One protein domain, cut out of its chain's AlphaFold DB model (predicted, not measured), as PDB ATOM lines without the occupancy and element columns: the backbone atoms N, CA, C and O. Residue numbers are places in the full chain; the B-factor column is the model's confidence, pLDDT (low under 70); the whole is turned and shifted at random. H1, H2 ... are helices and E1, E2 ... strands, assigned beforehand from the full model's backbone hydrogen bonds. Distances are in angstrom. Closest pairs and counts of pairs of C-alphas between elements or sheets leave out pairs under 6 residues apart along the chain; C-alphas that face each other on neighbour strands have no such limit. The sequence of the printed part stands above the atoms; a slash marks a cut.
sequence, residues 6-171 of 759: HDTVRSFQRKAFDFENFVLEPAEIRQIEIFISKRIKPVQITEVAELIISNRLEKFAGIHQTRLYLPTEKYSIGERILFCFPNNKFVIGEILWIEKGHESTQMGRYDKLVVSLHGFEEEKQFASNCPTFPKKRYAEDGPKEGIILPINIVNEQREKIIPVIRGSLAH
ATOM      1  N   HIS A   6     269.761 236.657 264.491       40.16
ATOM      2  CA  HIS A   6     269.369 235.887 263.299       40.16
ATOM      3  C   HIS A   6     268.227 236.535 262.484       40.16
ATOM      4  O   HIS A   6     268.116 236.282 261.281       40.16
ATOM      5  N   ASP A   7     267.405 237.394 263.096       42.84
ATOM      6  CA  ASP A   7     266.224 237.988 262.442       42.84
ATOM      7  C   ASP A   7     266.550 239.198 261.542       42.84
ATOM      8  O   ASP A   7     265.827 239.504 260.586       42.84
ATOM      9  N   THR A   8     267.679 239.870 261.765       48.16
ATOM     10  CA  THR A   8     268.088 241.069 261.013       48.16
ATOM     11  C   THR A   8     268.712 240.748 259.646       48.16
ATOM     12  O   THR A   8     268.521 241.505 258.695       48.16
ATOM     13  N   VAL A   9     269.373 239.593 259.490       44.03
ATOM     14  CA  VAL A   9     269.886 239.107 258.185       44.03
ATOM     15  C   VAL A   9     268.776 238.641 257.264       44.03
ATOM     16  O   VAL A   9     268.683 239.094 256.121       44.03
ATOM     17  N   ARG A  10     267.848 237.849 257.798       46.94
ATOM     18  CA  ARG A  10     266.684 237.386 257.041       46.94
ATOM     19  C   ARG A  10     265.755 238.528 256.630       46.94
ATOM     20  O   ARG A  10     265.170 238.469 255.554       46.94
ATOM     21  N   SER A  11     265.621 239.576 257.445       52.50
ATOM     22  CA  SER A  11     264.773 240.730 257.104       52.50
ATOM     23  C   SER A  11     265.364 241.629 256.011       52.50
ATOM     24  O   SER A  11     264.597 242.176 255.219       52.50
ATOM     25  N   PHE A  12     266.695 241.746 255.907       52.59
ATOM     26  CA  PHE A  12     267.346 242.440 254.788       52.59
ATOM     27  C   PHE A  12     267.226 241.638 253.485       52.59
ATOM     28  O   PHE A  12     266.763 242.172 252.479       52.59
ATOM     29  N   GLN A  13     267.554 240.343 253.526       54.53
ATOM     30  CA  GLN A  13     267.424 239.430 252.385       54.53
ATOM     31  C   GLN A  13     265.993 239.420 251.824       54.53
ATOM     32  O   GLN A  13     265.823 239.551 250.618       54.53
ATOM     33  N   ARG A  14     264.970 239.376 252.693       57.22
ATOM     34  CA  ARG A  14     263.548 239.457 252.304       57.22
ATOM     35  C   ARG A  14     263.115 240.813 251.734       57.22
ATOM     36  O   ARG A  14     262.104 240.867 251.047       57.22
ATOM     37  N   LYS A  15     263.814 241.912 252.050       59.25
ATOM     38  CA  LYS A  15     263.507 243.252 251.510       59.25
ATOM     39  C   LYS A  15     264.195 243.523 250.175       59.25
ATOM     40  O   LYS A  15     263.607 244.197 249.338       59.25
ATOM     41  N   ALA A  16     265.426 243.039 250.001       57.34
ATOM     42  CA  ALA A  16     266.194 243.209 248.769       57.34
ATOM     43  C   ALA A  16     265.770 242.231 247.667       57.34
ATOM     44  O   ALA A  16     265.843 242.555 246.483       57.34
ATOM     45  N   PHE A  17     265.296 241.051 248.062       65.38
ATOM     46  CA  PHE A  17     264.897 239.992 247.153       65.38
ATOM     47  C   PHE A  17     263.607 239.344 247.639       65.38
ATOM     48  O   PHE A  17     263.534 238.808 248.747       65.38
ATOM     49  N   ASP A  18     262.603 239.330 246.770       73.69
ATOM     50  CA  ASP A  18     261.487 238.410 246.928       73.69
ATOM     51  C   ASP A  18     261.914 237.034 246.400       73.69
ATOM     52  O   ASP A  18     261.815 236.742 245.210       73.69
ATOM     53  N   PHE A  19     262.470 236.204 247.287       76.31
ATOM     54  CA  PHE A  19     262.868 234.838 246.937       76.31
ATOM     55  C   PHE A  19     261.673 233.889 246.775       76.31
ATOM     56  O   PHE A  19     261.851 232.816 246.205       76.31
ATOM     57  N   GLU A  20     260.485 234.243 247.281       71.50
ATOM     58  CA  GLU A  20     259.266 233.443 247.084       71.50
ATOM     59  C   GLU A  20     258.733 233.621 245.652       71.50
ATOM     60  O   GLU A  20     258.278 232.655 245.050       71.50
ATOM     61  N   ASN A  21     258.881 234.820 245.074       77.38
ATOM     62  CA  ASN A  21     258.491 235.133 243.691       77.38
ATOM     63  C   ASN A  21     259.691 235.439 242.775       77.38
ATOM     64  O   ASN A  21     259.606 236.291 241.888       77.38
ATOM     65  N   PHE A  22     260.834 234.780 242.986       83.38
ATOM     66  CA  PHE A  22     262.018 235.000 242.155       83.38
ATOM     67  C   PHE A  22     261.714 234.617 240.695       83.38
ATOM     68  O   PHE A  22     261.431 233.460 240.404       83.38
ATOM     69  N   VAL A  23     261.777 235.587 239.779       86.50
ATOM     70  CA  VAL A  23     261.601 235.417 238.322       86.50
ATOM     71  C   VAL A  23     262.737 236.144 237.609       86.50
ATOM     72  O   VAL A  23     263.108 237.231 238.055       86.50
ATOM     73  N   LEU A  24     263.296 235.583 236.529       89.25
ATOM     74  CA  LEU A  24     264.300 236.289 235.721       89.25
ATOM     75  C   LEU A  24     263.654 237.343 234.826       89.25
ATOM     76  O   LEU A  24     262.688 237.076 234.113       89.25
ATOM     77  N   GLU A  25     264.236 238.538 234.823       88.06
ATOM     78  CA  GLU A  25     263.878 239.594 233.886       88.06
ATOM     79  C   GLU A  25     264.481 239.289 232.493       88.06
ATOM     80  O   GLU A  25     265.611 238.803 232.395       88.06
ATOM     81  N   PRO A  26     263.824 239.658 231.376       87.44
ATOM     82  CA  PRO A  26     264.387 239.483 230.029       87.44
ATOM     83  C   PRO A  26     265.765 240.136 229.820       87.44
ATOM     84  O   PRO A  26     266.565 239.691 228.999       87.44
ATOM     85  N   ALA A  27     266.059 241.213 230.556       86.62
ATOM     86  CA  ALA A  27     267.370 241.855 230.532       86.62
ATOM     87  C   ALA A  27     268.468 240.970 231.146       86.62
ATOM     88  O   ALA A  27     269.601 240.996 230.673       86.62
ATOM     89  N   GLU A  28     268.129 240.173 232.156       90.44
ATOM     90  CA  GLU A  28     269.049 239.258 232.829       90.44
ATOM     91  C   GLU A  28     269.394 238.072 231.933       90.44
ATOM     92  O   GLU A  28     270.559 237.706 231.841       90.44
ATOM     93  N   ILE A  29     268.432 237.544 231.171       91.19
ATOM     94  CA  ILE A  29     268.690 236.481 230.183       91.19
ATOM     95  C   ILE A  29     269.712 236.943 229.132       91.19
ATOM     96  O   ILE A  29     270.685 236.239 228.866       91.19
ATOM     97  N   ARG A  30     269.572 238.173 228.616       89.31
ATOM     98  CA  ARG A  30     270.572 238.773 227.709       89.31
ATOM     99  C   ARG A  30     271.943 238.951 228.365       89.31
ATOM    100  O   ARG A  30     272.968 238.814 227.705       89.31
ATOM    101  N   GLN A  31     271.996 239.263 229.661       88.50
ATOM    102  CA  GLN A  31     273.272 239.352 230.379       88.50
ATOM    103  C   GLN A  31     273.950 237.985 230.495       88.50
ATOM    104  O   GLN A  31     275.165 237.904 230.324       88.50
ATOM    105  N   ILE A  32     273.175 236.926 230.742       91.44
ATOM    106  CA  ILE A  32     273.676 235.548 230.786       91.44
ATOM    107  C   ILE A  32     274.231 235.151 229.416       91.44
ATOM    108  O   ILE A  32     275.343 234.637 229.333       91.44
ATOM    109  N   GLU A  33     273.515 235.463 228.338       90.69
ATOM    110  CA  GLU A  33     273.977 235.224 226.968       90.69
ATOM    111  C   GLU A  33     275.323 235.915 226.687       90.69
ATOM    112  O   GLU A  33     276.286 235.284 226.245       90.69
ATOM    113  N   ILE A  34     275.440 237.205 227.016       90.69
ATOM    114  CA  ILE A  34     276.688 237.962 226.847       90.69
ATOM    115  C   ILE A  34     277.808 237.366 227.711       90.69
ATOM    116  O   ILE A  34     278.959 237.300 227.274       90.69
ATOM    117  N   PHE A  35     277.490 236.946 228.935       90.75
ATOM    118  CA  PHE A  35     278.450 236.361 229.866       90.75
ATOM    119  C   PHE A  35     279.029 235.042 229.343       90.75
ATOM    120  O   PHE A  35     280.253 234.886 229.319       90.75
ATOM    121  N   ILE A  36     278.177 234.133 228.862       89.94
ATOM    122  CA  ILE A  36     278.604 232.846 228.297       89.94
ATOM    123  C   ILE A  36     279.366 233.066 226.985       89.94
ATOM    124  O   ILE A  36     280.459 232.523 226.811       89.94
ATOM    125  N   SER A  37     278.852 233.936 226.105       87.44
ATOM    126  CA  SER A  37     279.488 234.264 224.820       87.44
ATOM    127  C   SER A  37     280.914 234.781 224.992       87.44
ATOM    128  O   SER A  37     281.813 234.378 224.262       87.44
ATOM    129  N   LYS A  38     281.145 235.663 225.974       87.19
ATOM    130  CA  LYS A  38     282.473 236.248 226.223       87.19
ATOM    131  C   LYS A  38     283.494 235.236 226.724       87.19
ATOM    132  O   LYS A  38     284.682 235.418 226.481       87.19
ATOM    133  N   ARG A  39     283.055 234.215 227.460       83.88
ATOM    134  CA  ARG A  39     283.953 233.198 228.016       83.88
ATOM    135  C   ARG A  39     284.281 232.094 227.019       83.88
ATOM    136  O   ARG A  39     285.329 231.480 227.171       83.88
ATOM    137  N   ILE A  40     283.406 231.850 226.035       84.81
ATOM    138  CA  ILE A  40     283.515 230.736 225.069       84.81
ATOM    139  C   ILE A  40     283.694 229.389 225.803       84.81
ATOM    140  O   ILE A  40     284.323 228.454 225.317       84.81
ATOM    141  N   LYS A  41     283.149 229.293 227.019       88.38
ATOM    142  CA  LYS A  41     283.242 228.121 227.886       88.38
ATOM    143  C   LYS A  41     281.880 227.827 228.510       88.38
ATOM    144  O   LYS A  41     281.161 228.781 228.825       88.38
ATOM    145  N   PRO A  42     281.514 226.547 228.686       90.56
ATOM    146  CA  PRO A  42     280.341 226.164 229.462       90.56
ATOM    147  C   PRO A  42     280.426 226.726 230.884       90.56
ATOM    148  O   PRO A  42     281.497 226.727 231.489       90.56
ATOM    149  N   VAL A  43     279.311 227.219 231.420       92.00
ATOM    150  CA  VAL A  43     279.265 227.841 232.756       92.00
ATOM    151  C   VAL A  43     278.355 227.062 233.690       92.00
ATOM    152  O   VAL A  43     277.300 226.578 233.278       92.00
ATOM    153  N   GLN A  44     278.728 226.962 234.965       92.19
ATOM    154  CA  GLN A  44     277.853 226.362 235.970       92.19
ATOM    155  C   GLN A  44     276.673 227.285 236.292       92.19
ATOM    156  O   GLN A  44     276.819 228.505 236.392       92.19
ATOM    157  N   ILE A  45     275.502 226.703 236.545       92.88
ATOM    158  CA  ILE A  45     274.282 227.434 236.917       92.88
ATOM    159  C   ILE A  45     274.468 228.265 238.192       92.88
ATOM    160  O   ILE A  45     273.815 229.289 238.369       92.88
ATOM    161  N   THR A  46     275.389 227.861 239.072       90.06
ATOM    162  CA  THR A  46     275.770 228.617 240.269       90.06
ATOM    163  C   THR A  46     276.528 229.896 239.933       90.06
ATOM    164  O   THR A  46     276.285 230.910 240.576       90.06
ATOM    165  N   GLU A  47     277.389 229.886 238.911       89.94
ATOM    166  CA  GLU A  47     278.080 231.093 238.432       89.94
ATOM    167  C   GLU A  47     277.097 232.054 237.759       89.94
ATOM    168  O   GLU A  47     277.167 233.267 237.947       89.94
ATOM    169  N   VAL A  48     276.134 231.504 237.013       91.44
ATOM    170  CA  VAL A  48     275.027 232.278 236.440       91.44
ATOM    171  C   VAL A  48     274.191 232.916 237.554       91.44
ATOM    172  O   VAL A  48     273.891 234.104 237.499       91.44
ATOM    173  N   ALA A  49     273.854 232.158 238.598       90.81
ATOM    174  CA  ALA A  49     273.124 232.676 239.751       90.81
ATOM    175  C   ALA A  49     273.908 233.761 240.499       90.81
ATOM    176  O   ALA A  49     273.334 234.784 240.865       90.81
ATOM    177  N   GLU A  50     275.215 233.571 240.689       87.94
ATOM    178  CA  GLU A  50     276.093 234.557 241.318       87.94
ATOM    179  C   GLU A  50     276.119 235.864 240.522       87.94
ATOM    180  O   GLU A  50     275.983 236.935 241.115       87.94
ATOM    181  N   LEU A  51     276.202 235.786 239.189       88.38
ATOM    182  CA  LEU A  51     276.110 236.945 238.303       88.38
ATOM    183  C   LEU A  51     274.779 237.691 238.487       88.38
ATOM    184  O   LEU A  51     274.780 238.906 238.682       88.38
ATOM    185  N   ILE A  52     273.647 236.978 238.473       89.56
ATOM    186  CA  ILE A  52     272.319 237.599 238.616       89.56
ATOM    187  C   ILE A  52     272.150 238.256 239.986       89.56
ATOM    188  O   ILE A  52     271.698 239.400 240.076       89.56
ATOM    189  N   ILE A  53     272.531 237.572 241.065       86.06
ATOM    190  CA  ILE A  53     272.413 238.117 242.420       86.06
ATOM    191  C   ILE A  53     273.346 239.313 242.618       86.06
ATOM    192  O   ILE A  53     272.924 240.302 243.219       86.06
ATOM    193  N   SER A  54     274.565 239.268 242.074       82.12
ATOM    194  CA  SER A  54     275.494 240.406 242.099       82.12
ATOM    195  C   SER A  54     274.880 241.625 241.409       82.12
ATOM    196  O   SER A  54     274.770 242.686 242.021       82.12
ATOM    197  N   ASN A  55     274.355 241.450 240.193       82.19
ATOM    198  CA  ASN A  55     273.741 242.538 239.426       82.19
ATOM    199  C   ASN A  55     272.489 243.108 240.119       82.19
ATOM    200  O   ASN A  55     272.249 244.318 240.103       82.19
ATOM    201  N   ARG A  56     271.680 242.257 240.761       84.25
ATOM    202  CA  ARG A  56     270.502 242.696 241.523       84.25
ATOM    203  C   ARG A  56     270.866 243.425 242.814       84.25
ATOM    204  O   ARG A  56     270.199 244.403 243.139       84.25
ATOM    205  N   LEU A  57     271.907 242.990 243.530       75.25
ATOM    206  CA  LEU A  57     272.422 243.697 244.710       75.25
ATOM    207  C   LEU A  57     272.908 245.102 244.339       75.25
ATOM    208  O   LEU A  57     272.570 246.063 245.028       75.25
ATOM    209  N   GLU A  58     273.633 245.229 243.227       69.62
ATOM    210  CA  GLU A  58     274.073 246.522 242.690       69.62
ATOM    211  C   GLU A  58     272.879 247.426 242.332       69.62
ATOM    212  O   GLU A  58     272.846 248.597 242.717       69.62
ATOM    213  N   LYS A  59     271.850 246.874 241.668       71.44
ATOM    214  CA  LYS A  59     270.606 247.591 241.321       71.44
ATOM    215  C   LYS A  59     269.827 248.030 242.571       71.44
ATOM    216  O   LYS A  59     269.377 249.172 242.634       71.44
ATOM    217  N   PHE A  60     269.683 247.157 243.574       67.25
ATOM    218  CA  PHE A  60     268.940 247.431 244.812       67.25
ATOM    219  C   PHE A  60     269.625 248.474 245.698       67.25
ATOM    220  O   PHE A  60     268.953 249.276 246.344       67.25
ATOM    221  N   ALA A  61     270.959 248.512 245.699       57.81
ATOM    222  CA  ALA A  61     271.705 249.531 246.425       57.81
ATOM    223  C   ALA A  61     271.460 250.951 245.877       57.81
ATOM    224  O   ALA A  61     271.832 251.911 246.541       57.81
ATOM    225  N   GLY A  62     270.819 251.107 244.706       55.53
ATOM    226  CA  GLY A  62     270.487 252.404 244.102       55.53
ATOM    227  C   GLY A  62     271.715 253.186 243.631       55.53
ATOM    228  O   GLY A  62     271.627 254.380 243.347       55.53
ATOM    229  N   ILE A  63     272.871 252.528 243.572       54.56
ATOM    230  CA  ILE A  63     274.159 253.164 243.352       54.56
ATOM    231  C   ILE A  63     274.765 252.573 242.086       54.56
ATOM    232  O   ILE A  63     275.477 251.577 242.119       54.56
ATOM    233  N   HIS A  64     274.499 253.204 240.946       46.84
ATOM    234  CA  HIS A  64     274.951 252.705 239.646       46.84
ATOM    235  C   HIS A  64     276.483 252.695 239.437       46.84
ATOM    236  O   HIS A  64     276.918 252.352 238.342       46.84
ATOM    237  N   GLN A  65     277.314 253.069 240.422       53.09
ATOM    238  CA  GLN A  65     278.769 253.235 240.238       53.09
ATOM    239  C   GLN A  65     279.625 253.047 241.512       53.09
ATOM    240  O   GLN A  65     280.688 253.653 241.625       53.09
ATOM    241  N   THR A  66     279.208 252.261 242.511       58.19
ATOM    242  CA  THR A  66     279.994 252.113 243.760       58.19
ATOM    243  C   THR A  66     280.253 250.649 244.060       58.19
ATOM    244  O   THR A  66     279.328 249.861 244.234       58.19
ATOM    245  N   ARG A  67     281.539 250.300 244.089       66.06
ATOM    246  CA  ARG A  67     282.032 248.933 244.253       66.06
ATOM    247  C   ARG A  67     281.841 248.465 245.696       66.06
ATOM    248  O   ARG A  67     281.991 249.253 246.631       66.06
ATOM    249  N   LEU A  68     281.516 247.188 245.882       71.31
ATOM    250  CA  LEU A  68     281.477 246.556 247.202       71.31
ATOM    251  C   LEU A  68     282.903 246.392 247.745       71.31
ATOM    252  O   LEU A  68     283.814 246.013 247.010       71.31
ATOM    253  N   TYR A  69     283.095 246.658 249.036       80.88
ATOM    254  CA  TYR A  69     284.381 246.442 249.691       80.88
ATOM    255  C   TYR A  69     284.728 244.943 249.774       80.88
ATOM    256  O   TYR A  69     283.982 244.144 250.341       80.88
ATOM    257  N   LEU A  70     285.902 244.587 249.260       78.25
ATOM    258  CA  LEU A  70     286.529 243.273 249.280       78.25
ATOM    259  C   LEU A  70     288.002 243.432 249.714       78.25
ATOM    260  O   LEU A  70     288.779 244.092 249.019       78.25
ATOM    261  N   PRO A  71     288.449 242.792 250.813       80.31
ATOM    262  CA  PRO A  71     289.815 242.954 251.335       80.31
ATOM    263  C   PRO A  71     290.940 242.564 250.360       80.31
ATOM    264  O   PRO A  71     292.088 242.983 250.513       80.31
ATOM    265  N   THR A  72     290.631 241.737 249.360       77.62
ATOM    266  CA  THR A  72     291.586 241.280 248.341       77.62
ATOM    267  C   THR A  72     291.855 242.322 247.259       77.62
ATOM    268  O   THR A  72     292.832 242.199 246.524       77.62
ATOM    269  N   GLU A  73     290.992 243.325 247.118       81.06
ATOM    270  CA  GLU A  73     291.068 244.302 246.036       81.06
ATOM    271  C   GLU A  73     291.899 245.531 246.422       81.06
ATOM    272  O   GLU A  73     292.193 245.777 247.594       81.06
ATOM    273  N   LYS A  74     292.321 246.287 245.405       84.88
ATOM    274  CA  LYS A  74     293.026 247.563 245.554       84.88
ATOM    275  C   LYS A  74     292.053 248.706 245.330       84.88
ATOM    276  O   LYS A  74     291.223 248.624 244.427       84.88
ATOM    277  N   TYR A  75     292.253 249.775 246.086       87.56
ATOM    278  CA  TYR A  75     291.405 250.954 246.043       87.56
ATOM    279  C   TYR A  75     292.222 252.238 245.957       87.56
ATOM    280  O   TYR A  75     293.424 252.236 246.239       87.56
ATOM    281  N   SER A  76     291.566 253.323 245.557       85.44
ATOM    282  CA  SER A  76     292.176 254.649 245.427       85.44
ATOM    283  C   SER A  76     291.634 255.630 246.468       85.44
ATOM    284  O   SER A  76     290.493 255.530 246.909       85.44
ATOM    285  N   ILE A  77     292.460 256.602 246.867       88.56
ATOM    286  CA  ILE A  77     292.031 257.700 247.747       88.56
ATOM    287  C   ILE A  77     290.920 258.499 247.047       88.56
ATOM    288  O   ILE A  77     291.048 258.806 245.862       88.56
ATOM    289  N   GLY A  78     289.838 258.811 247.763       82.19
ATOM    290  CA  GLY A  78     288.624 259.451 247.240       82.19
ATOM    291  C   GLY A  78     287.618 258.489 246.593       82.19
ATOM    292  O   GLY A  78     286.531 258.908 246.196       82.19
ATOM    293  N   GLU A  79     287.935 257.195 246.479       83.50
ATOM    294  CA  GLU A  79     286.994 256.202 245.959       83.50
ATOM    295  C   GLU A  79     285.863 255.965 246.970       83.50
ATOM    296  O   GLU A  79     286.097 255.743 248.164       83.50
ATOM    297  N   ARG A  80     284.621 256.011 246.477       79.62
ATOM    298  CA  ARG A  80     283.439 255.634 247.248       79.62
ATOM    299  C   ARG A  80     283.245 254.135 247.145       79.62
ATOM    300  O   ARG A  80     283.146 253.592 246.046       79.62
ATOM    301  N   ILE A  81     283.154 253.486 248.295       80.69
ATOM    302  CA  ILE A  81     283.027 252.039 248.406       80.69
ATOM    303  C   ILE A  81     281.871 251.731 249.340       80.69
ATOM    304  O   ILE A  81     281.652 252.401 250.351       80.69
ATOM    305  N   LEU A  82     281.112 250.705 248.989       77.62
ATOM    306  CA  LEU A  82     280.023 250.225 249.810       77.62
ATOM    307  C   LEU A  82     280.556 249.213 250.834       77.62
ATOM    308  O   LEU A  82     281.026 248.138 250.463       77.62
ATOM    309  N   PHE A  83     280.468 249.545 252.122       78.12
ATOM    310  CA  PHE A  83     280.840 248.656 253.224       78.12
ATOM    311  C   PHE A  83     279.601 247.954 253.780       78.12
ATOM    312  O   PHE A  83     278.580 248.593 254.049       78.12
ATOM    313  N   CYS A  84     279.705 246.641 253.976       67.81
ATOM    314  CA  CYS A  84     278.685 245.832 254.636       67.81
ATOM    315  C   CYS A  84     279.121 245.574 256.087       67.81
ATOM    316  O   CYS A  84     280.216 245.063 256.315       67.81
ATOM    317  N   PHE A  85     278.293 245.976 257.054       68.81
ATOM    318  CA  PHE A  85     278.543 245.771 258.486       68.81
ATOM    319  C   PHE A  85     277.711 244.610 259.058       68.81
ATOM    320  O   PHE A  85     276.634 244.340 258.524       68.81
ATOM    321  N   PRO A  86     278.119 244.031 260.215       50.69
ATOM    322  CA  PRO A  86     277.379 243.039 261.022       50.69
ATOM    323  C   PRO A  86     275.859 243.186 261.085       50.69
ATOM    324  O   PRO A  86     275.133 242.196 261.068       50.69
ATOM    325  N   ASN A  87     275.366 244.423 261.080       54.12
ATOM    326  CA  ASN A  87     273.950 244.733 261.247       54.12
ATOM    327  C   ASN A  87     273.213 244.917 259.902       54.12
ATOM    328  O   ASN A  87     272.134 245.505 259.876       54.12
ATOM    329  N   ASN A  88     273.817 244.504 258.780       50.06
ATOM    330  CA  ASN A  88     273.379 244.768 257.398       50.06
ATOM    331  C   ASN A  88     273.132 246.238 257.082       50.06
ATOM    332  O   ASN A  88     272.337 246.591 256.206       50.06
ATOM    333  N   LYS A  89     273.825 247.119 257.799       60.75
ATOM    334  CA  LYS A  89     273.869 248.523 257.437       60.75
ATOM    335  C   LYS A  89     274.880 248.643 256.304       60.75
ATOM    336  O   LYS A  89     276.076 248.473 256.528       60.75
ATOM    337  N   PHE A  90     274.382 248.896 255.100       65.06
ATOM    338  CA  PHE A  90     275.222 249.303 253.986       65.06
ATOM    339  C   PHE A  90     275.589 250.759 254.197       65.06
ATOM    340  O   PHE A  90     274.717 251.621 254.324       65.06
ATOM    341  N   VAL A  91     276.884 251.015 254.303       74.56
ATOM    342  CA  VAL A  91     277.397 252.354 254.547       74.56
ATOM    343  C   VAL A  91     278.357 252.671 253.428       74.56
ATOM    344  O   VAL A  91     279.341 251.963 253.219       74.56
ATOM    345  N   ILE A  92     278.049 253.731 252.691       78.12
ATOM    346  CA  ILE A  92     278.995 254.271 251.729       78.12
ATOM    347  C   ILE A  92     280.107 254.926 252.541       78.12
ATOM    348  O   ILE A  92     279.853 255.811 253.365       78.12
ATOM    349  N   GLY A  93     281.317 254.435 252.323       82.00
ATOM    350  CA  GLY A  93     282.536 255.010 252.847       82.00
ATOM    351  C   GLY A  93     283.345 255.649 251.734       82.00
ATOM    352  O   GLY A  93     283.394 255.121 250.625       82.00
ATOM    353  N   GLU A  94     283.983 256.773 252.025       87.12
ATOM    354  CA  GLU A  94     284.991 257.368 251.150       87.12
ATOM    355  C   GLU A  94     286.376 257.102 251.735       87.12
ATOM    356  O   GLU A  94     286.600 257.309 252.933       87.12
ATOM    357  N   ILE A  95     287.300 256.605 250.910       90.19
ATOM    358  CA  ILE A  95     288.675 256.366 251.355       90.19
ATOM    359  C   ILE A  95     289.377 257.706 251.528       90.19
ATOM    360  O   ILE A  95     289.622 258.413 250.553       90.19
ATOM    361  N   LEU A  96     289.767 258.010 252.760       89.50
ATOM    362  CA  LEU A  96     290.482 259.237 253.082       89.50
ATOM    363  C   LEU A  96     291.975 259.117 252.761       89.50
ATOM    364  O   LEU A  96     292.549 260.022 252.162       89.50
ATOM    365  N   TRP A  97     292.614 258.001 253.126       87.19
ATOM    366  CA  TRP A  97     293.982 257.671 252.713       87.19
ATOM    367  C   TRP A  97     294.296 256.177 252.889       87.19
ATOM    368  O   TRP A  97     293.509 255.413 253.455       87.19
ATOM    369  N   ILE A  98     295.456 255.757 252.373       91.81
ATOM    370  CA  ILE A  98     295.921 254.364 252.372       91.81
ATOM    371  C   ILE A  98     297.351 254.302 252.910       91.81
ATOM    372  O   ILE A  98     298.262 254.892 252.330       91.81
ATOM    373  N   GLU A  99     297.561 253.542 253.980       89.44
ATOM    374  CA  GLU A  99     298.887 253.220 254.510       89.44
ATOM    375  C   GLU A  99     299.354 251.877 253.943       89.44
ATOM    376  O   GLU A  99     298.739 250.839 254.189       89.44
ATOM    377  N   LYS A 100     300.438 251.885 253.163       88.44
ATOM    378  CA  LYS A 100     300.926 250.680 252.478       88.44
ATOM    379  C   LYS A 100     301.910 249.880 253.321       88.44
ATOM    380  O   LYS A 100     302.705 250.455 254.059       88.44
ATOM    381  N   GLY A 101     301.928 248.566 253.100       80.06
ATOM    382  CA  GLY A 101     302.999 247.689 253.586       80.06
ATOM    383  C   GLY A 101     302.871 247.235 255.040       80.06
ATOM    384  O   GLY A 101     303.888 246.980 255.682       80.06
ATOM    385  N   HIS A 102     301.645 247.110 255.555       82.25
ATOM    386  CA  HIS A 102     301.397 246.475 256.851       82.25
ATOM    387  C   HIS A 102     301.542 244.954 256.734       82.25
ATOM    388  O   HIS A 102     301.231 244.366 255.698       82.25
ATOM    389  N   GLU A 103     302.009 244.300 257.797       78.38
ATOM    390  CA  GLU A 103     302.205 242.848 257.837       78.38
ATOM    391  C   GLU A 103     301.622 242.294 259.141       78.38
ATOM    392  O   GLU A 103     301.910 242.789 260.230       78.38
ATOM    393  N   SER A 104     300.758 241.286 259.030       74.88
ATOM    394  CA  SER A 104     300.128 240.617 260.172       74.88
ATOM    395  C   SER A 104     300.371 239.119 260.106       74.88
ATOM    396  O   SER A 104     300.264 238.507 259.042       74.88
ATOM    397  N   THR A 105     300.600 238.502 261.268       69.38
ATOM    398  CA  THR A 105     300.753 237.050 261.423       69.38
ATOM    399  C   THR A 105     299.532 236.266 260.927       69.38
ATOM    400  O   THR A 105     299.663 235.092 260.598       69.38
ATOM    401  N   GLN A 106     298.347 236.893 260.865       66.00
ATOM    402  CA  GLN A 106     297.095 236.252 260.434       66.00
ATOM    403  C   GLN A 106     296.723 236.519 258.968       66.00
ATOM    404  O   GLN A 106     296.073 235.678 258.353       66.00
ATOM    405  N   MET A 107     297.091 237.680 258.417       61.12
ATOM    406  CA  MET A 107     296.618 238.141 257.100       61.12
ATOM    407  C   MET A 107     297.741 238.280 256.062       61.12
ATOM    408  O   MET A 107     297.456 238.491 254.886       61.12
ATOM    409  N   GLY A 108     299.009 238.125 256.447       77.12
ATOM    410  CA  GLY A 108     300.146 238.416 255.573       77.12
ATOM    411  C   GLY A 108     300.290 239.920 255.326       77.12
ATOM    412  O   GLY A 108     299.939 240.725 256.191       77.12
ATOM    413  N   ARG A 109     300.821 240.302 254.158       82.19
ATOM    414  CA  ARG A 109     300.976 241.712 253.769       82.19
ATOM    415  C   ARG A 109     299.659 242.297 253.269       82.19
ATOM    416  O   ARG A 109     298.976 241.668 252.462       82.19
ATOM    417  N   TYR A 110     299.332 243.502 253.724       88.94
ATOM    418  CA  TYR A 110     298.140 244.238 253.314       88.94
ATOM    419  C   TYR A 110     298.355 245.754 253.399       88.94
ATOM    420  O   TYR A 110     299.261 246.247 254.072       88.94
ATOM    421  N   ASP A 111     297.490 246.497 252.719       88.50
ATOM    422  CA  ASP A 111     297.420 247.954 252.783       88.50
ATOM    423  C   ASP A 111     296.241 248.357 253.681       88.50
ATOM    424  O   ASP A 111     295.132 247.835 253.542       88.50
ATOM    425  N   LYS A 112     296.457 249.271 254.625       89.00
ATOM    426  CA  LYS A 112     295.448 249.713 255.593       89.00
ATOM    427  C   LYS A 112     294.724 250.951 255.060       89.00
ATOM    428  O   LYS A 112     295.323 252.011 254.901       89.00
ATOM    429  N   LEU A 113     293.433 250.808 254.783       90.62
ATOM    430  CA  LEU A 113     292.525 251.878 254.385       90.62
ATOM    431  C   LEU A 113     292.013 252.612 255.621       90.62
ATOM    432  O   LEU A 113     291.556 251.963 256.562       90.62
ATOM    433  N   VAL A 114     292.005 253.942 255.587       89.12
ATOM    434  CA  VAL A 114     291.237 254.764 256.531       89.12
ATOM    435  C   VAL A 114     290.052 255.364 255.786       89.12
ATOM    436  O   VAL A 114     290.215 255.972 254.727       89.12
ATOM    437  N   VAL A 115     288.848 255.124 256.300       89.25
ATOM    438  CA  VAL A 115     287.588 255.368 255.594       89.25
ATOM    439  C   VAL A 115     286.668 256.225 256.455       89.25
ATOM    440  O   VAL A 115     286.413 255.899 257.619       89.25
ATOM    441  N   SER A 116     286.125 257.286 255.854       87.94
ATOM    442  CA  SER A 116     285.017 258.054 256.425       87.94
ATOM    443  C   SER A 116     283.704 257.393 256.041       87.94
ATOM    444  O   SER A 116     283.377 257.301 254.859       87.94
ATOM    445  N   LEU A 117     282.963 256.903 257.029       85.56
ATOM    446  CA  LEU A 117     281.706 256.190 256.827       85.56
ATOM    447  C   LEU A 117     280.526 257.124 257.077       85.56
ATOM    448  O   LEU A 117     280.415 257.729 258.143       85.56
ATOM    449  N   HIS A 118     279.592 257.199 256.129       73.00
ATOM    450  CA  HIS A 118     278.435 258.075 256.278       73.00
ATOM    451  C   HIS A 118     277.554 257.664 257.481       73.00
ATOM    452  O   HIS A 118     276.986 256.570 257.519       73.00
ATOM    453  N   GLY A 119     277.438 258.551 258.476       72.00
ATOM    454  CA  GLY A 119     276.670 258.316 259.706       72.00
ATOM    455  C   GLY A 119     277.470 257.741 260.881       72.00
ATOM    456  O   GLY A 119     276.854 257.274 261.839       72.00
ATOM    457  N   PHE A 120     278.803 257.763 260.814       74.00
ATOM    458  CA  PHE A 120     279.698 257.512 261.946       74.00
ATOM    459  C   PHE A 120     280.558 258.760 262.183       74.00
ATOM    460  O   PHE A 120     281.064 259.338 261.227       74.00
ATOM    461  N   GLU A 121     280.706 259.187 263.442       70.88
ATOM    462  CA  GLU A 121     281.548 260.347 263.794       70.88
ATOM    463  C   GLU A 121     283.049 260.015 263.765       70.88
ATOM    464  O   GLU A 121     283.877 260.908 263.611       70.88
ATOM    465  N   GLU A 122     283.404 258.732 263.873       78.56
ATOM    466  CA  GLU A 122     284.789 258.262 263.860       78.56
ATOM    467  C   GLU A 122     285.172 257.608 262.530       78.56
ATOM    468  O   GLU A 122     284.420 256.803 261.969       78.56
ATOM    469  N   GLU A 123     286.404 257.866 262.098       85.12
ATOM    470  CA  GLU A 123     287.046 257.163 260.990       85.12
ATOM    471  C   GLU A 123     287.283 255.689 261.340       85.12
ATOM    472  O   GLU A 123     287.671 255.338 262.461       85.12
ATOM    473  N   LYS A 124     287.064 254.800 260.368       85.69
ATOM    474  CA  LYS A 124     287.275 253.358 260.538       85.69
ATOM    475  C   LYS A 124     288.374 252.854 259.619       85.69
ATOM    476  O   LYS A 124     288.642 253.420 258.562       85.69
ATOM    477  N   GLN A 125     289.027 251.783 260.055       86.94
ATOM    478  CA  GLN A 125     290.209 251.236 259.402       86.94
ATOM    479  C   GLN A 125     289.901 249.848 258.839       86.94
ATOM    480  O   GLN A 125     289.365 248.999 259.548       86.94
ATOM    481  N   PHE A 126     290.254 249.619 257.576       86.75
ATOM    482  CA  PHE A 126     289.967 248.392 256.827       86.75
ATOM    483  C   PHE A 126     291.221 247.881 256.108       86.75
ATOM    484  O   PHE A 126     292.141 248.648 255.848       86.75
ATOM    485  N   ALA A 127     291.287 246.590 255.782       86.62
ATOM    486  CA  ALA A 127     292.415 246.013 255.039       86.62
ATOM    487  C   ALA A 127     292.156 246.012 253.521       86.62
ATOM    488  O   ALA A 127     291.033 245.858 253.069       86.62
ATOM    489  N   SER A 128     293.175 246.150 252.694       88.81
ATOM    490  CA  SER A 128     293.060 246.053 251.237       88.81
ATOM    491  C   SER A 128     294.309 245.408 250.666       88.81
ATOM    492  O   SER A 128     295.312 245.283 251.370       88.81
ATOM    493  N   ASN A 129     294.257 244.989 249.402       86.56
ATOM    494  CA  ASN A 129     295.389 244.363 248.726       86.56
ATOM    495  C   ASN A 129     295.973 243.180 249.526       86.56
ATOM    496  O   ASN A 129     297.188 243.037 249.652       86.56
ATOM    497  N   CYS A 130     295.094 242.359 250.107       81.50
ATOM    498  CA  CYS A 130     295.470 241.216 250.930       81.50
ATOM    499  C   CYS A 130     295.268 239.901 250.142       81.50
ATOM    500  O   CYS A 130     294.210 239.283 250.237       81.50
ATOM    501  N   PRO A 131     296.239 239.451 249.320       71.88
ATOM    502  CA  PRO A 131     296.091 238.248 248.491       71.88
ATOM    503  C   PRO A 131     296.091 236.954 249.313       71.88
ATOM    504  O   PRO A 131     295.493 235.960 248.906       71.88
ATOM    505  N   THR A 132     296.744 236.971 250.478       65.88
ATOM    506  CA  THR A 132     296.770 235.873 251.454       65.88
ATOM    507  C   THR A 132     295.501 235.793 252.293       65.88
ATOM    508  O   THR A 132     295.395 234.884 253.113       65.88
ATOM    509  N   PHE A 133     294.531 236.693 252.083       62.34
ATOM    510  CA  PHE A 133     293.233 236.596 252.733       62.34
ATOM    511  C   PHE A 133     292.548 235.292 252.280       62.34
ATOM    512  O   PHE A 133     292.261 235.124 251.089       62.34
ATOM    513  N   PRO A 134     292.325 234.319 253.181       55.94
ATOM    514  CA  PRO A 134     291.920 232.983 252.772       55.94
ATOM    515  C   PRO A 134     290.503 232.989 252.183       55.94
ATOM    516  O   PRO A 134     289.525 233.088 252.922       55.94
ATOM    517  N   LYS A 135     290.382 232.795 250.856       51.09
ATOM    518  CA  LYS A 135     289.088 232.677 250.145       51.09
ATOM    519  C   LYS A 135     288.153 231.628 250.770       51.09
ATOM    520  O   LYS A 135     286.943 231.801 250.739       51.09
ATOM    521  N   LYS A 136     288.712 230.559 251.357       41.16
ATOM    522  CA  LYS A 136     287.968 229.439 251.966       41.16
ATOM    523  C   LYS A 136     287.664 229.584 253.467       41.16
ATOM    524  O   LYS A 136     286.769 228.901 253.950       41.16
ATOM    525  N   ARG A 137     288.304 230.494 254.217       37.03
ATOM    526  CA  ARG A 137     287.966 230.695 255.649       37.03
ATOM    527  C   ARG A 137     286.694 231.515 255.881       37.03
ATOM    528  O   ARG A 137     286.220 231.547 257.004       37.03
ATOM    529  N   TYR A 138     286.091 232.086 254.838       43.50
ATOM    530  CA  TYR A 138     284.717 232.598 254.908       43.50
ATOM    531  C   TYR A 138     283.642 231.497 254.878       43.50
ATOM    532  O   TYR A 138     282.485 231.808 255.148       43.50
ATOM    533  N   ALA A 139     283.996 230.238 254.583       38.41
ATOM    534  CA  ALA A 139     283.040 229.131 254.543       38.41
ATOM    535  C   ALA A 139     283.089 228.212 255.778       38.41
ATOM    536  O   ALA A 139     282.062 227.642 256.121       38.41
ATOM    537  N   GLU A 140     284.229 228.077 256.470       31.75
ATOM    538  CA  GLU A 140     284.346 227.068 257.546       31.75
ATOM    539  C   GLU A 140     284.872 227.585 258.897       31.75
ATOM    540  O   GLU A 140     284.758 226.869 259.877       31.75
ATOM    541  N   ASP A 141     285.349 228.831 259.003       38.09
ATOM    542  CA  ASP A 141     285.626 229.493 260.296       38.09
ATOM    543  C   ASP A 141     285.622 231.024 260.111       38.09
ATOM    544  O   ASP A 141     286.598 231.739 260.367       38.09
ATOM    545  N   GLY A 142     284.513 231.542 259.578       29.52
ATOM    546  CA  GLY A 142     284.306 232.979 259.440       29.52
ATOM    547  C   GLY A 142     284.060 233.621 260.811       29.52
ATOM    548  O   GLY A 142     283.373 233.022 261.645       29.52
ATOM    549  N   PRO A 143     284.565 234.843 261.074       31.33
ATOM    550  CA  PRO A 143     284.119 235.605 262.229       31.33
ATOM    551  C   PRO A 143     282.594 235.705 262.164       31.33
ATOM    552  O   PRO A 143     282.022 236.110 261.149       31.33
ATOM    553  N   LYS A 144     281.944 235.271 263.246       42.66
ATOM    554  CA  LYS A 144     280.514 235.471 263.458       42.66
ATOM    555  C   LYS A 144     280.224 236.957 263.228       42.66
ATOM    556  O   LYS A 144     280.795 237.792 263.918       42.66
ATOM    557  N   GLU A 145     279.322 237.213 262.281       38.50
ATOM    558  CA  GLU A 145     278.723 238.505 261.917       38.50
ATOM    559  C   GLU A 145     279.487 239.346 260.853       38.50
ATOM    560  O   GLU A 145     280.464 240.026 261.153       38.50
ATOM    561  N   GLY A 146     278.963 239.404 259.608       47.47
ATOM    562  CA  GLY A 146     278.727 240.729 259.007       47.47
ATOM    563  C   GLY A 146     278.997 241.098 257.546       47.47
ATOM    564  O   GLY A 146     278.902 242.290 257.269       47.47
ATOM    565  N   ILE A 147     279.279 240.186 256.607       50.03
ATOM    566  CA  ILE A 147     279.357 240.547 255.171       50.03
ATOM    567  C   ILE A 147     278.572 239.536 254.324       50.03
ATOM    568  O   ILE A 147     278.866 238.343 254.342       50.03
ATOM    569  N   ILE A 148     277.576 240.014 253.570       58.53
ATOM    570  CA  ILE A 148     276.776 239.200 252.641       58.53
ATOM    571  C   ILE A 148     277.483 239.166 251.276       58.53
ATOM    572  O   ILE A 148     277.486 240.166 250.563       58.53
ATOM    573  N   LEU A 149     278.069 238.025 250.898       65.69
ATOM    574  CA  LEU A 149     278.583 237.800 249.538       65.69
ATOM    575  C   LEU A 149     277.469 237.235 248.629       65.69
ATOM    576  O   LEU A 149     276.678 236.419 249.109       65.69
ATOM    577  N   PRO A 150     277.419 237.588 247.327       76.00
ATOM    578  CA  PRO A 150     276.439 237.037 246.382       76.00
ATOM    579  C   PRO A 150     276.403 235.504 246.383       76.00
ATOM    580  O   PRO A 150     275.329 234.909 246.447       76.00
ATOM    581  N   ILE A 151     277.575 234.862 246.431       74.88
ATOM    582  CA  ILE A 151     277.693 233.402 246.507       74.88
ATOM    583  C   ILE A 151     277.067 232.809 247.780       74.88
ATOM    584  O   ILE A 151     276.490 231.726 247.733       74.88
ATOM    585  N   ASN A 152     277.097 233.528 248.909       76.56
ATOM    586  CA  ASN A 152     276.465 233.074 250.151       76.56
ATOM    587  C   ASN A 152     274.940 233.095 250.013       76.56
ATOM    588  O   ASN A 152     274.284 232.147 250.429       76.56
ATOM    589  N   ILE A 153     274.381 234.118 249.354       80.56
ATOM    590  CA  ILE A 153     272.943 234.178 249.052       80.56
ATOM    591  C   ILE A 153     272.548 233.030 248.116       80.56
ATOM    592  O   ILE A 153     271.547 232.358 248.358       80.56
ATOM    593  N   VAL A 154     273.337 232.784 247.065       83.62
ATOM    594  CA  VAL A 154     273.093 231.681 246.123       83.62
ATOM    595  C   VAL A 154     273.131 230.332 246.835       83.62
ATOM    596  O   VAL A 154     272.280 229.495 246.561       83.62
ATOM    597  N   ASN A 155     274.065 230.120 247.765       82.12
ATOM    598  CA  ASN A 155     274.156 228.880 248.533       82.12
ATOM    599  C   ASN A 155     273.007 228.732 249.543       82.12
ATOM    600  O   ASN A 155     272.414 227.660 249.635       82.12
ATOM    601  N   GLU A 156     272.650 229.802 250.260       80.94
ATOM    602  CA  GLU A 156     271.550 229.805 251.234       80.94
ATOM    603  C   GLU A 156     270.173 229.624 250.581       80.94
ATOM    604  O   GLU A 156     269.293 228.992 251.161       80.94
ATOM    605  N   GLN A 157     269.968 230.186 249.387       85.31
ATOM    606  CA  GLN A 157     268.698 230.151 248.650       85.31
ATOM    607  C   GLN A 157     268.783 229.288 247.383       85.31
ATOM    608  O   GLN A 157     267.990 229.462 246.453       85.31
ATOM    609  N   ARG A 158     269.727 228.338 247.339       86.31
ATOM    610  CA  ARG A 158     270.017 227.507 246.158       86.31
ATOM    611  C   ARG A 158     268.766 226.824 245.618       86.31
ATOM    612  O   ARG A 158     268.522 226.842 244.415       86.31
ATOM    613  N   GLU A 159     267.958 226.270 246.517       87.00
ATOM    614  CA  GLU A 159     266.729 225.540 246.189       87.00
ATOM    615  C   GLU A 159     265.637 226.423 245.572       87.00
ATOM    616  O   GLU A 159     264.764 225.906 244.886       87.00
ATOM    617  N   LYS A 160     265.691 227.746 245.766       86.19
ATOM    618  CA  LYS A 160     264.724 228.694 245.196       86.19
ATOM    619  C   LYS A 160     265.234 229.339 243.912       86.19
ATOM    620  O   LYS A 160     264.504 229.437 242.935       86.19
ATOM    621  N   ILE A 161     266.503 229.748 243.894       89.06
ATOM    622  CA  ILE A 161     267.095 230.497 242.777       89.06
ATOM    623  C   ILE A 161     267.407 229.574 241.594       89.06
ATOM    624  O   ILE A 161     267.040 229.871 240.456       89.06
ATOM    625  N   ILE A 162     268.079 228.444 241.845       92.62
ATOM    626  CA  ILE A 162     268.589 227.581 240.773       92.62
ATOM    627  C   ILE A 162     267.461 226.995 239.913       92.62
ATOM    628  O   ILE A 162     267.589 227.065 238.689       92.62
ATOM    629  N   PRO A 163     266.347 226.465 240.464       91.50
ATOM    630  CA  PRO A 163     265.266 225.934 239.636       91.50
ATOM    631  C   PRO A 163     264.615 226.982 238.733       91.50
ATOM    632  O   PRO A 163     264.262 226.654 237.605       91.50
ATOM    633  N   VAL A 164     264.502 228.236 239.185       92.00
ATOM    634  CA  VAL A 164     263.939 229.322 238.371       92.00
ATOM    635  C   VAL A 164     264.888 229.688 237.234       92.00
ATOM    636  O   VAL A 164     264.440 229.782 236.094       92.00
ATOM    637  N   ILE A 165     266.191 229.850 237.503       93.44
ATOM    638  CA  ILE A 165     267.171 230.125 236.436       93.44
ATOM    639  C   ILE A 165     267.197 228.971 235.439       93.44
ATOM    640  O   ILE A 165     267.090 229.202 234.237       93.44
ATOM    641  N   ARG A 166     267.253 227.727 235.929       93.31
ATOM    642  CA  ARG A 166     267.225 226.524 235.092       93.31
ATOM    643  C   ARG A 166     265.964 226.482 234.228       93.31
ATOM    644  O   ARG A 166     266.059 226.264 233.026       93.31
ATOM    645  N   GLY A 167     264.801 226.716 234.835       90.81
ATOM    646  CA  GLY A 167     263.520 226.757 234.142       90.81
ATOM    647  C   GLY A 167     263.489 227.850 233.081       90.81
ATOM    648  O   GLY A 167     263.136 227.573 231.942       90.81
ATOM    649  N   SER A 168     263.915 229.067 233.413       92.50
ATOM    650  CA  SER A 168     263.915 230.189 232.476       92.50
ATOM    651  C   SER A 168     264.854 229.952 231.298       92.50
ATOM    652  O   SER A 168     264.432 230.138 230.163       92.50
ATOM    653  N   LEU A 169     266.094 229.510 231.537       93.25
ATOM    654  CA  LEU A 169     267.047 229.231 230.460       93.25
ATOM    655  C   LEU A 169     266.579 228.071 229.570       93.25
ATOM    656  O   LEU A 169     266.737 228.151 228.358       93.25
ATOM    657  N   ALA A 170     265.929 227.047 230.134       91.38
ATOM    658  CA  ALA A 170     265.401 225.915 229.366       91.38
ATOM    659  C   ALA A 170     264.281 226.301 228.383       91.38
ATOM    660  O   ALA A 170     264.064 225.592 227.406       91.38
ATOM    661  N   HIS A 171     263.563 227.406 228.626       91.44
ATOM    662  CA  HIS A 171     262.532 227.905 227.706       91.44
ATOM    663  C   HIS A 171     263.115 228.644 226.492       91.44
ATOM    664  O   HIS A 171     262.389 228.901 225.533       91.44
TER     665      HIS A 171
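AT A GLANCE: This is residues 6 to 171 of the 759 residues of an uncharacterized protein of Deltaproteobacteria bacterium CG_4_8_14_3_um_filter_45_9 (UniProt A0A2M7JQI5). What shape does the model have? It has two lobes: a curled sheet of four strands, E1 to E4, like part of a barrel, and a cluster of helices with H3 in its middle, H5 and H6 packed on H3, and H1 and H2 near it. Residues 61 to 79 lead from the helices to the sheet, and residues 129 to 149, of which 137 to 140 belong to the short H4, lead back. What is it made of? The printed part has 166 residues with six named helices and four named strands, in the order H1 H2 H3 E1 E2 E3 E4 H4 H5 H6; the sheet, in the order E1 E2 E3 E4, is antiparallel, and the class is mixed, helices and strands. The whole is compact, with a radius of gyration of the C-alphas of 17.6 A and spans of 52 by 36 by 32 A.

HOW THE PARTS SIT: How do the first helices stand? H1, residues 6 to 16, and H3, residues 45 to 60, are close but not clearly touching, about perpendicular at 82 degrees; their closest C-alphas, of Ala 16 and Phe 60, are 6.4 A apart. H2, residues 26 to 39, and H3 are close but not clearly touching, at a steep tilt of 53 degrees, opposite ways; their closest C-alphas, of Ile 32 and Val 48, are 6.7 A apart. How is the sheet joined? E1, residues 80 to 84, E2, residues 90 to 104, E3, residues 108 to 117, and E4, residues 124 to 128, form a strongly twisted meander of three hairpins, each strand the antiparallel neighbour of the one before. Within hydrogen-bond range are N 81 and O 93 of E1 and E2, 2.9 A, N 99 and O 112 of E2 and E3, 2.9 A, and N 113 and O 126 of E3 and E4, 2.7 A. E2 bends by 101 degrees at residue 101. Where do the last helices lie? H4, residues 137 to 140, touches no helix, and H5, residues 150 to 156, touches H3 at a steep tilt of 63 degrees, opposite ways, with the C-alphas of Ser 54 and Pro 150 closest at 5.5 A. H6, residues 158 to 170, touches residues 45 to 49 of H3 alone, about perpendicular at 78 degrees, with the C-alphas of Ile 45 and Ile 162 closest at 6.9 A. How complete are the helix backbones? Every O i to N i+4 pair is within hydrogen-bond range in H2, H3 and H5, with 6 of 7 in H1 and 7 of 9 in H6; H4 is too short for such a pair.

IN THESE COORDINATES: Where does the printed part begin and end? The printed part begins at His 6, the first residue of H1, with its C-alpha at (269.369, 235.887, 263.299), and ends at His 171, one residue after H6, whose last C-alpha, that of Ala 170, is at (265.401, 225.915, 229.366). How long are the elements? From first to last C-alpha, H1 measures 16.6 A, H2 20.6 A, H3 22.2 A, E2 27.1 A, E3 25.6 A and H6 17.5 A; E1, E4, H4 and H5 are shorter.

THE WHOLE: How far does it reach? The two C-alphas farthest apart, of Glu 122 and His 171, are 52.2 A apart. Is it continuous? The printed part has no cut, and the one long link is H3 to E1, with 19 residues. Where is confidence low? The mean pLDDT of the printed part is 75.4; 49 residues are under 70, among them 6 to 17 and 132 to 149.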